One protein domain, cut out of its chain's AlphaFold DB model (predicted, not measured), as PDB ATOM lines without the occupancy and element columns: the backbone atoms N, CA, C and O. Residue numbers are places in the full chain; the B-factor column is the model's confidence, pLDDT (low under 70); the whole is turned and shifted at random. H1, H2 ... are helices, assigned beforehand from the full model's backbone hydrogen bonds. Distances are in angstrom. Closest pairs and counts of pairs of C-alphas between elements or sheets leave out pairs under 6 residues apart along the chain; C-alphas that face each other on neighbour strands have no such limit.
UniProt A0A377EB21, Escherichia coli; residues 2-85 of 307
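What this domain is: This is residues 2 to 85 of the 307 residues of a protein of Escherichia coli (UniProt A0A377EB21). A looping stretch with no named element, residues 2 to 30, leads into one long helix, H1, which makes much of the length. At the far end of H1 the chain folds back to pack short H2 on it, and short H3 sits off that same end. The 84 printed residues hold three named helices, in the order H1, H2, H3, and no named strand; the class is all helix, with 36 residues, under half, in named elements. The whole is extended, radius of gyration of the C-alphas 20.0 A, spanning 56 by 30 by 17 A.

How they stand to each other: H1, residues 31 to 56, touches H2, residues 60 to 64, with residues 45 to 53 alone; their closest C-alphas, of Ala 49 and Val 60, are 5.4 A apart. H3, residues 74 to 78, is apart from both. In H1, H2 and H3 every O i to N i+4 pair is within hydrogen-bond range.

Where its parts are: H1 runs 36.7 A from C-alpha 31 at (11.780, -27.654, 16.047). H2 spans 6.1 A; H3 spans 6.4 A, ending at C-alpha 78 at (24.844, -13.696, -18.257).

The domain as a whole: The farthest C-alphas, of Asp 10 and Glu 84, are 56.0 A apart. The printed part has no cut and no long link. Residues 2 to 8 stand free, with pLDDT under 70.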
ATOM      1  N   PRO A   2      25.074  -8.422  19.241       43.28
ATOM      2  CA  PRO A   2      24.620  -8.872  20.550       43.28
ATOM      3  C   PRO A   2      23.289  -8.184  20.875       43.28
ATOM      4  O   PRO A   2      23.207  -6.958  20.908       43.28
ATOM      5  N   VAL A   3      22.240  -8.987  21.043       53.81
ATOM      6  CA  VAL A   3      20.879  -8.522  21.328       53.81
ATOM      7  C   VAL A   3      20.777  -8.105  22.801       53.81
ATOM      8  O   VAL A   3      21.454  -8.630  23.684       53.81
ATOM      9  N   ILE A   4      19.976  -7.074  23.024       55.69
ATOM     10  CA  ILE A   4      19.910  -6.190  24.185       55.69
ATOM     11  C   ILE A   4      19.325  -6.907  25.406       55.69
ATOM     12  O   ILE A   4      18.174  -6.666  25.684       55.69
ATOM     13  N   TRP A   5      20.060  -7.728  26.167       45.22
ATOM     14  CA  TRP A   5      19.688  -8.039  27.568       45.22
ATOM     15  C   TRP A   5      20.926  -8.422  28.396       45.22
ATOM     16  O   TRP A   5      21.321  -9.578  28.484       45.22
ATOM     17  N   ARG A   6      21.556  -7.432  29.049       56.38
ATOM     18  CA  ARG A   6      22.609  -7.641  30.072       56.38
ATOM     19  C   ARG A   6      22.048  -7.961  31.472       56.38
ATOM     20  O   ARG A   6      22.798  -7.974  32.444       56.38
ATOM     21  N   ARG A   7      20.741  -8.215  31.591       54.69
ATOM     22  CA  ARG A   7      20.077  -8.743  32.792       54.69
ATOM     23  C   ARG A   7      19.036  -9.780  32.356       54.69
ATOM     24  O   ARG A   7      18.369  -9.513  31.360       54.69
ATOM     25  N   PRO A   8      18.897 -10.917  33.059       59.84
ATOM     26  CA  PRO A   8      17.833 -11.871  32.777       59.84
ATOM     27  C   PRO A   8      16.489 -11.187  33.046       59.84
ATOM     28  O   PRO A   8      16.236 -10.721  34.158       59.84
ATOM     29  N   VAL A   9      15.678 -11.046  32.002       75.25
ATOM     30  CA  VAL A   9      14.290 -10.587  32.089       75.25
ATOM     31  C   VAL A   9      13.435 -11.779  31.695       75.25
ATOM     32  O   VAL A   9      13.532 -12.241  30.561       75.25
ATOM     33  N   ASP A  10      12.628 -12.275  32.630       75.56
ATOM     34  CA  ASP A  10      11.675 -13.351  32.367       75.56
ATOM     35  C   ASP A  10      10.410 -12.758  31.743       75.56
ATOM     36  O   ASP A  10       9.779 -11.860  32.308       75.56
ATOM     37  N   ILE A  11      10.055 -13.235  30.553       80.31
ATOM     38  CA  ILE A  11       8.919 -12.732  29.777       80.31
ATOM     39  C   ILE A  11       7.873 -13.840  29.697       80.31
ATOM     40  O   ILE A  11       8.109 -14.873  29.084       80.31
ATOM     41  N   THR A  12       6.699 -13.612  30.290       84.44
ATOM     42  CA  THR A  12       5.572 -14.553  30.236       84.44
ATOM     43  C   THR A  12       4.572 -14.116  29.171       84.44
ATOM     44  O   THR A  12       3.921 -13.078  29.303       84.44
ATOM     45  N   LEU A  13       4.421 -14.918  28.118       83.00
ATOM     46  CA  LEU A  13       3.466 -14.670  27.037       83.00
ATOM     47  C   LEU A  13       2.092 -15.265  27.392       83.00
ATOM     48  O   LEU A  13       1.983 -16.453  27.681       83.00
ATOM     49  N   ILE A  14       1.026 -14.458  27.331       87.50
ATOM     50  CA  ILE A  14      -0.363 -14.914  27.518       87.50
ATOM     51  C   ILE A  14      -1.061 -14.918  26.160       87.50
ATOM     52  O   ILE A  14      -1.198 -13.880  25.512       87.50
ATOM     53  N   TYR A  15      -1.516 -16.088  25.722       85.31
ATOM     54  CA  TYR A  15      -2.118 -16.265  24.408       85.31
ATOM     55  C   TYR A  15      -3.164 -17.385  24.413       85.31
ATOM     56  O   TYR A  15      -3.249 -18.186  25.337       85.31
ATOM     57  N   SER A  16      -3.989 -17.413  23.367       82.88
ATOM     58  CA  SER A  16      -4.993 -18.451  23.135       82.88
ATOM     59  C   SER A  16      -4.676 -19.125  21.800       82.88
ATOM     60  O   SER A  16      -4.705 -18.452  20.767       82.88
ATOM     61  N   GLY A  17      -4.317 -20.413  21.850       84.38
ATOM     62  CA  GLY A  17      -3.894 -21.244  20.713       84.38
ATOM     63  C   GLY A  17      -2.385 -21.527  20.685       84.38
ATOM     64  O   GLY A  17      -1.594 -20.593  20.713       84.38
ATOM     65  N   ALA A  18      -1.990 -22.804  20.591       84.25
ATOM     66  CA  ALA A  18      -0.596 -23.265  20.726       84.25
ATOM     67  C   ALA A  18       0.403 -22.566  19.782       84.25
ATOM     68  O   ALA A  18       1.524 -22.291  20.183       84.25
ATOM     69  N   HIS A  19      -0.038 -22.204  18.575       85.81
ATOM     70  CA  HIS A  19       0.797 -21.592  17.535       85.81
ATOM     71  C   HIS A  19       0.785 -20.053  17.533       85.81
ATOM     72  O   HIS A  19       1.388 -19.411  16.677       85.81
ATOM     73  N   LYS A  20       0.063 -19.407  18.462       88.06
ATOM     74  CA  LYS A  20      -0.132 -17.944  18.442       88.06
ATOM     75  C   LYS A  20       1.144 -17.156  18.772       88.06
ATOM     76  O   LYS A  20       1.224 -15.971  18.454       88.06
ATOM     77  N   VAL A  21       2.118 -17.802  19.406       87.19
ATOM     78  CA  VAL A  21       3.435 -17.231  19.733       87.19
ATOM     79  C   VAL A  21       4.567 -17.855  18.916       87.19
ATOM     80  O   VAL A  21       5.741 -17.666  19.244       87.19
ATOM     81  N   ASP A  22       4.236 -18.570  17.841       85.94
ATOM     82  CA  ASP A  22       5.223 -19.114  16.914       85.94
ATOM     83  C   ASP A  22       6.002 -17.974  16.251       85.94
ATOM     84  O   ASP A  22       5.421 -17.036  15.704       85.94
ATOM     85  N   GLY A  23       7.334 -18.036  16.309       82.56
ATOM     86  CA  GLY A  23       8.198 -16.974  15.784       82.56
ATOM     87  C   GLY A  23       8.358 -15.759  16.702       82.56
ATOM     88  O   GLY A  23       8.807 -14.711  16.238       82.56
ATOM     89  N   ASN A  24       8.001 -15.861  17.990       87.00
ATOM     90  CA  ASN A  24       8.272 -14.788  18.947       87.00
ATOM     91  C   ASN A  24       9.788 -14.532  19.117       87.00
ATOM     92  O   ASN A  24      10.615 -15.416  18.922       87.00
ATOM     93  N   GLN A  25      10.149 -13.304  19.497       85.56
ATOM     94  CA  GLN A  25      11.548 -12.860  19.622       85.56
ATOM     95  C   GLN A  25      12.215 -13.210  20.966       85.56
ATOM     96  O   GLN A  25      13.385 -12.887  21.163       85.56
ATOM     97  N   PHE A  26      11.463 -13.780  21.912       81.88
ATOM     98  CA  PHE A  26      11.877 -13.941  23.310       81.88
ATOM     99  C   PHE A  26      12.310 -15.374  23.647       81.88
ATOM    100  O   PHE A  26      13.075 -15.567  24.589       81.88
ATOM    101  N   GLU A  27      11.883 -16.360  22.859       83.19
ATOM    102  CA  GLU A  27      12.230 -17.775  23.008       83.19
ATOM    103  C   GLU A  27      12.766 -18.353  21.689       83.19
ATOM    104  O   GLU A  27      12.489 -17.846  20.601       83.19
ATOM    105  N   ALA A  28      13.555 -19.427  21.773       83.88
ATOM    106  CA  ALA A  28      14.030 -20.123  20.580       83.88
ATOM    107  C   ALA A  28      12.871 -20.833  19.864       83.88
ATOM    108  O   ALA A  28      11.997 -21.416  20.505       83.88
ATOM    109  N   LEU A  29      12.896 -20.831  18.528       86.56
ATOM    110  CA  LEU A  29      11.836 -21.435  17.723       86.56
ATOM    111  C   LEU A  29      11.787 -22.965  17.934       86.56
ATOM    112  O   LEU A  29      12.796 -23.632  17.669       86.56
ATOM    113  N   PRO A  30      10.645 -23.541  18.358       89.00
ATOM    114  CA  PRO A  30      10.496 -24.987  18.486       89.00
ATOM    115  C   PRO A  30      10.775 -25.711  17.163       89.00
ATOM    116  O   PRO A  30      10.478 -25.197  16.084       89.00
ATOM    117  N   ALA A  31      11.335 -26.923  17.235       89.94
ATOM    118  CA  ALA A  31      11.780 -27.654  16.047       89.94
ATOM    119  C   ALA A  31      10.643 -27.944  15.051       89.94
ATOM    120  O   ALA A  31      10.853 -27.802  13.848       89.94
ATOM    121  N   GLU A  32       9.453 -28.291  15.550       88.88
ATOM    122  CA  GLU A  32       8.262 -28.560  14.733       88.88
ATOM    123  C   GLU A  32       7.776 -27.299  14.006       88.88
ATOM    124  O   GLU A  32       7.570 -27.319  12.794       88.88
ATOM    125  N   VAL A  33       7.699 -26.169  14.716       90.38
ATOM    126  CA  VAL A  33       7.315 -24.862  14.153       90.38
ATOM    127  C   VAL A  33       8.328 -24.397  13.108       90.38
ATOM    128  O   VAL A  33       7.959 -23.931  12.034       90.38
ATOM    129  N   ARG A  34       9.625 -24.566  13.389       90.50
ATOM    130  CA  ARG A  34      10.694 -24.269  12.430       90.50
ATOM    131  C   ARG A  34      10.550 -25.105  11.163       90.50
ATOM    132  O   ARG A  34      10.749 -24.574  10.077       90.50
ATOM    133  N   GLN A  35      10.234 -26.392  11.292       93.81
ATOM    134  CA  GLN A  35      10.049 -27.276  10.145       93.81
ATOM    135  C   GLN A  35       8.834 -26.863   9.307       93.81
ATOM    136  O   GLN A  35       8.960 -26.793   8.087       93.81
ATOM    137  N   ASP A  36       7.700 -26.538   9.934       93.69
ATOM    138  CA  ASP A  36       6.514 -26.028   9.228       93.69
ATOM    139  C   ASP A  36       6.819 -24.723   8.475       93.69
ATOM    140  O   ASP A  36       6.576 -24.603   7.270       93.69
ATOM    141  N   MET A  37       7.448 -23.757   9.153       93.06
ATOM    142  CA  MET A  37       7.855 -22.495   8.533       93.06
ATOM    143  C   MET A  37       8.839 -22.718   7.381       93.06
ATOM    144  O   MET A  37       8.680 -22.111   6.321       93.06
ATOM    145  N   GLN A  38       9.819 -23.611   7.550       94.94
ATOM    146  CA  GLN A  38      10.777 -23.942   6.498       94.94
ATOM    147  C   GLN A  38      10.075 -24.558   5.284       94.94
ATOM    148  O   GLN A  38      10.328 -24.132   4.162       94.94
ATOM    149  N   GLN A  39       9.132 -25.483   5.487       96.31
ATOM    150  CA  GLN A  39       8.354 -26.070   4.391       96.31
ATOM    151  C   GLN A  39       7.573 -25.011   3.609       96.31
ATOM    152  O   GLN A  39       7.534 -25.056   2.378       96.31
ATOM    153  N   ARG A  40       6.978 -24.037   4.305       95.00
ATOM    154  CA  ARG A  40       6.250 -22.925   3.676       95.00
ATOM    155  C   ARG A  40       7.178 -22.006   2.883       95.00
ATOM    156  O   ARG A  40       6.822 -21.603   1.777       95.00
ATOM    157  N   ILE A  41       8.364 -21.707   3.412       95.69
ATOM    158  CA  ILE A  41       9.396 -20.924   2.713       95.69
ATOM    159  C   ILE A  41       9.876 -21.669   1.464       95.69
ATOM    160  O   ILE A  41       9.906 -21.091   0.378       95.69
ATOM    161  N   ASP A  42      10.185 -22.958   1.585       95.00
ATOM    162  CA  ASP A  42      10.662 -23.780   0.473       95.00
ATOM    163  C   ASP A  42       9.595 -23.929  -0.619       95.00
ATOM    164  O   ASP A  42       9.918 -23.935  -1.809       95.00
ATOM    165  N   ALA A  43       8.319 -24.024  -0.233       95.19
ATOM    166  CA  ALA A  43       7.196 -24.033  -1.167       95.19
ATOM    167  C   ALA A  43       7.063 -22.695  -1.912       95.19
ATOM    168  O   ALA A  43       6.913 -22.689  -3.134       95.19
ATOM    169  N   ALA A  44       7.179 -21.565  -1.207       95.38
ATOM    170  CA  ALA A  44       7.159 -20.242  -1.830       95.38
ATOM    171  C   ALA A  44       8.349 -20.040  -2.785       95.38
ATOM    172  O   ALA A  44       8.171 -19.541  -3.897       95.38
ATOM    173  N   ARG A  45       9.552 -20.492  -2.396       94.94
ATOM    174  CA  ARG A  45      10.752 -20.451  -3.246       94.94
ATOM    175  C   ARG A  45      10.576 -21.284  -4.515       94.94
ATOM    176  O   ARG A  45      10.949 -20.824  -5.591       94.94
ATOM    177  N   ARG A  46       9.981 -22.478  -4.408       94.19
ATOM    178  CA  ARG A  46       9.655 -23.317  -5.571       94.19
ATOM    179  C   ARG A  46       8.663 -22.633  -6.508       94.19
ATOM    180  O   ARG A  46       8.952 -22.521  -7.693       94.19
ATOM    181  N   MET A  47       7.567 -22.089  -5.978       95.38
ATOM    182  CA  MET A  47       6.582 -21.357  -6.784       95.38
ATOM    183  C   MET A  47       7.211 -20.161  -7.516       95.38
ATOM    184  O   MET A  47       6.915 -19.927  -8.686       95.38
ATOM    185  N   PHE A  48       8.092 -19.411  -6.849       95.19
ATOM    186  CA  PHE A  48       8.836 -18.325  -7.483       95.19
ATOM    187  C   PHE A  48       9.701 -18.837  -8.644       95.19
ATOM    188  O   PHE A  48       9.607 -18.314  -9.753       95.19
ATOM    189  N   ALA A  49      10.496 -19.885  -8.413       94.50
ATOM    190  CA  ALA A  49      11.391 -20.431  -9.428       94.50
ATOM    191  C   ALA A  49      10.640 -20.988 -10.649       94.50
ATOM    192  O   ALA A  49      11.051 -20.745 -11.779       94.50
ATOM    193  N   GLU A  50       9.507 -21.661 -10.434       94.75
ATOM    194  CA  GLU A  50       8.619 -22.130 -11.506       94.75
ATOM    195  C   GLU A  50       8.087 -20.975 -12.361       94.75
ATOM    196  O   GLU A  50       8.050 -21.070 -13.589       94.75
ATOM    197  N   LYS A  51       7.694 -19.860 -11.730       94.31
ATOM    198  CA  LYS A  51       7.199 -18.681 -12.450       94.31
ATOM    199  C   LYS A  51       8.289 -18.005 -13.261       94.31
ATOM    200  O   LYS A  51       8.042 -17.675 -14.413       94.31
ATOM    201  N   VAL A  52       9.477 -17.818 -12.693       92.56
ATOM    202  CA  VAL A  52      10.604 -17.233 -13.430       92.56
ATOM    203  C   VAL A  52      10.961 -18.115 -14.626       92.56
ATOM    204  O   VAL A  52      10.969 -17.619 -15.747       92.56
ATOM    205  N   ALA A  53      11.129 -19.425 -14.414       92.81
ATOM    206  CA  ALA A  53      11.431 -20.390 -15.473       92.81
ATOM    207  C   ALA A  53      10.427 -20.331 -16.641       92.81
ATOM    208  O   ALA A  53      10.816 -20.353 -17.808       92.81
ATOM    209  N   MET A  54       9.131 -20.187 -16.336       93.19
ATOM    210  CA  MET A  54       8.072 -20.089 -17.345       93.19
ATOM    211  C   MET A  54       8.229 -18.886 -18.289       93.19
ATOM    212  O   MET A  54       7.822 -18.980 -19.448       93.19
ATOM    213  N   TYR A  55       8.777 -17.765 -17.813       89.69
ATOM    214  CA  TYR A  55       8.832 -16.514 -18.578       89.69
ATOM    215  C   TYR A  55      10.228 -16.147 -19.088       89.69
ATOM    216  O   TYR A  55      10.314 -15.408 -20.062       89.69
ATOM    217  N   THR A  56      11.299 -16.669 -18.487       87.81
ATOM    218  CA  THR A  56      12.683 -16.411 -18.928       87.81
ATOM    219  C   THR A  56      13.254 -17.522 -19.809       87.81
ATOM    220  O   THR A  56      14.293 -17.341 -20.433       87.81
ATOM    221  N   GLY A  57      12.604 -18.692 -19.867       87.69
ATOM    222  CA  GLY A  57      13.116 -19.860 -20.594       87.69
ATOM    223  C   GLY A  57      14.241 -20.613 -19.870       87.69
ATOM    224  O   GLY A  57      14.769 -21.585 -20.410       87.69
ATOM    225  N   LEU A  58      14.593 -20.202 -18.647       91.62
ATOM    226  CA  LEU A  58      15.509 -20.930 -17.769       91.62
ATOM    227  C   LEU A  58      14.839 -22.174 -17.168       91.62
ATOM    228  O   LEU A  58      13.618 -22.254 -17.057       91.62
ATOM    229  N   SER A  59      15.638 -23.144 -16.718       93.50
ATOM    230  CA  SER A  59      15.124 -24.258 -15.916       93.50
ATOM    231  C   SER A  59      14.896 -23.837 -14.459       93.50
ATOM    232  O   SER A  59      15.545 -22.926 -13.942       93.50
ATOM    233  N   VAL A  60      14.004 -24.542 -13.758       92.31
ATOM    234  CA  VAL A  60      13.756 -24.318 -12.320       92.31
ATOM    235  C   VAL A  60      15.034 -24.520 -11.494       92.31
ATOM    236  O   VAL A  60      15.279 -23.773 -10.544       92.31
ATOM    237  N   ASP A  61      15.889 -25.467 -11.883       92.81
ATOM    238  CA  ASP A  61      17.179 -25.721 -11.227       92.81
ATOM    239  C   ASP A  61      18.164 -24.564 -11.427       92.81
ATOM    240  O   ASP A  61      18.858 -24.178 -10.489       92.81
ATOM    241  N   ALA A  62      18.184 -23.948 -12.614       91.12
ATOM    242  CA  ALA A  62      19.015 -22.775 -12.871       91.12
ATOM    243  C   ALA A  62      18.573 -21.583 -12.010       91.12
ATOM    244  O   ALA A  62      19.405 -20.922 -11.394       91.12
ATOM    245  N   VAL A  63      17.259 -21.349 -11.894       92.00
ATOM    246  CA  VAL A  63      16.724 -20.260 -11.062       92.00
ATOM    247  C   VAL A  63      16.971 -20.522  -9.575       92.00
ATOM    248  O   VAL A  63      17.391 -19.622  -8.849       92.00
ATOM    249  N   THR A  64      16.743 -21.743  -9.090       92.25
ATOM    250  CA  THR A  64      16.984 -22.079  -7.675       92.25
ATOM    251  C   THR A  64      18.470 -22.076  -7.318       92.25
ATOM    252  O   THR A  64      18.811 -21.643  -6.213       92.25
ATOM    253  N   GLY A  65      19.334 -22.465  -8.259       92.25
ATOM    254  CA  GLY A  65      20.793 -22.444  -8.146       92.25
ATOM    255  C   GLY A  65      21.412 -21.050  -8.033       92.25
ATOM    256  O   GLY A  65      22.572 -20.939  -7.654       92.25
ATOM    257  N   THR A  66      20.648 -19.980  -8.273       89.94
ATOM    258  CA  THR A  66      21.103 -18.606  -7.994       89.94
ATOM    259  C   THR A  66      21.249 -18.300  -6.501       89.94
ATOM    260  O   THR A  66      21.780 -17.254  -6.147       89.94
ATOM    261  N   GLU A  67      20.744 -19.169  -5.617       90.00
ATOM    262  CA  GLU A  67      20.812 -19.024  -4.154       90.00
ATOM    263  C   GLU A  67      20.367 -17.652  -3.614       90.00
ATOM    264  O   GLU A  67      20.838 -17.198  -2.575       90.00
ATOM    265  N   ALA A  68      19.412 -17.003  -4.297       87.75
ATOM    266  CA  ALA A  68      18.944 -15.651  -3.972       87.75
ATOM    267  C   ALA A  68      20.063 -14.585  -3.976       87.75
ATOM    268  O   ALA A  68      19.970 -13.572  -3.280       87.75
ATOM    269  N   ALA A  69      21.110 -14.805  -4.776       90.25
ATOM    270  CA  ALA A  69      22.135 -13.812  -5.049       90.25
ATOM    271  C   ALA A  69      21.552 -12.584  -5.768       90.25
ATOM    272  O   ALA A  69      20.531 -12.653  -6.457       90.25
ATOM    273  N   VAL A  70      22.228 -11.449  -5.602       92.94
ATOM    274  CA  VAL A  70      21.884 -10.190  -6.267       92.94
ATOM    275  C   VAL A  70      22.705 -10.070  -7.548       92.94
ATOM    276  O   VAL A  70      23.925 -10.223  -7.510       92.94
ATOM    277  N   PHE A  71      22.034  -9.780  -8.663       90.94
ATOM    278  CA  PHE A  71      22.652  -9.580  -9.973       90.94
ATOM    279  C   PHE A  71      22.456  -8.134 -10.420       90.94
ATOM    280  O   PHE A  71      21.351  -7.596 -10.346       90.94
ATOM    281  N   GLU A  72      23.526  -7.516 -10.909       90.12
ATOM    282  CA  GLU A  72      23.531  -6.142 -11.402       90.12
ATOM    283  C   GLU A  72      24.028  -6.089 -12.850       90.12
ATOM    284  O   GLU A  72      25.025  -6.726 -13.213       90.12
ATOM    285  N   GLY A  73      23.327  -5.315 -13.681       89.44
ATOM    286  CA  GLY A  73      23.690  -5.050 -15.072       89.44
ATOM    287  C   GLY A  73      24.012  -6.318 -15.869       89.44
ATOM    288  O   GLY A  73      23.169  -7.201 -16.016       89.44
ATOM    289  N   GLN A  74      25.253  -6.408 -16.357       91.31
ATOM    290  CA  GLN A  74      25.718  -7.490 -17.230       91.31
ATOM    291  C   GLN A  74      25.585  -8.885 -16.601       91.31
ATOM    292  O   GLN A  74      25.242  -9.839 -17.295       91.31
ATOM    293  N   SER A  75      25.773  -9.004 -15.283       92.25
ATOM    294  CA  SER A  75      25.648 -10.292 -14.586       92.25
ATOM    295  C   SER A  75      24.222 -10.861 -14.628       92.25
ATOM    296  O   SER A  75      24.047 -12.076 -14.630       92.25
ATOM    297  N   GLY A  76      23.199 -10.000 -14.725       91.19
ATOM    298  CA  GLY A  76      21.810 -10.430 -14.904       91.19
ATOM    299  C   GLY A  76      21.546 -11.006 -16.297       91.19
ATOM    300  O   GLY A  76      20.757 -11.939 -16.434       91.19
ATOM    301  N   ILE A  77      22.247 -10.496 -17.313       92.12
ATOM    302  CA  ILE A  77      22.154 -10.987 -18.694       92.12
ATOM    303  C   ILE A  77      22.875 -12.327 -18.829       92.12
ATOM    304  O   ILE A  77      22.327 -13.276 -19.379       92.12
ATOM    305  N   GLU A  78      24.078 -12.442 -18.264       89.94
ATOM    306  CA  GLU A  78      24.844 -13.696 -18.257       89.94
ATOM    307  C   GLU A  78      24.111 -14.824 -17.519       89.94
ATOM    308  O   GLU A  78      24.163 -15.979 -17.938       89.94
ATOM    309  N   ALA A  79      23.379 -14.486 -16.453       89.06
ATOM    310  CA  ALA A  79      22.514 -15.420 -15.736       89.06
ATOM    311  C   ALA A  79      21.215 -15.771 -16.494       89.06
ATOM    312  O   ALA A  79      20.462 -16.632 -16.040       89.06
ATOM    313  N   GLY A  80      20.924 -15.107 -17.620       88.44
ATOM    314  CA  GLY A  80      19.694 -15.286 -18.399       88.44
ATOM    315  C   GLY A  80      18.437 -14.734 -17.719       88.44
ATOM    316  O   GLY A  80      17.326 -15.144 -18.044       88.44
ATOM    317  N   LEU A  81      18.602 -13.839 -16.741       90.56
ATOM    318  CA  LEU A  81      17.502 -13.171 -16.039       90.56
ATOM    319  C   LEU A  81      17.067 -11.870 -16.730       90.56
ATOM    320  O   LEU A  81      15.975 -11.378 -16.454       90.56
ATOM    321  N   ALA A  82      17.912 -11.312 -17.600       91.62
ATOM    322  CA  ALA A  82      17.646 -10.103 -18.372       91.62
ATOM    323  C   ALA A  82      18.099 -10.274 -19.828       91.62
ATOM    324  O   ALA A  82      19.064 -10.985 -20.097       91.62
ATOM    325  N   ASP A  83      17.427  -9.588 -20.752       88.12
ATOM    326  CA  ASP A  83      17.719  -9.694 -22.185       88.12
ATOM    327  C   ASP A  83      18.805  -8.704 -22.645       88.12
ATOM    328  O   ASP A  83      19.699  -9.071 -23.407       88.12
ATOM    329  N   GLU A  84      18.751  -7.447 -22.185       88.88
ATOM    330  CA  GLU A  84      19.630  -6.374 -22.668       88.88
ATOM    331  C   GLU A  84      19.871  -5.279 -21.611       88.88
ATOM    332  O   GLU A  84      19.015  -4.998 -20.768       88.88
ATOM    333  N   LEU A  85      21.043  -4.633 -21.671       91.00
ATOM    334  CA  LEU A  85      21.405  -3.473 -20.855       91.00
ATOM    335  C   LEU A  85      21.223  -2.193 -21.676       91.00
ATOM    336  O   LEU A  85      21.945  -1.968 -22.643       91.00
TER     337      LEU A  85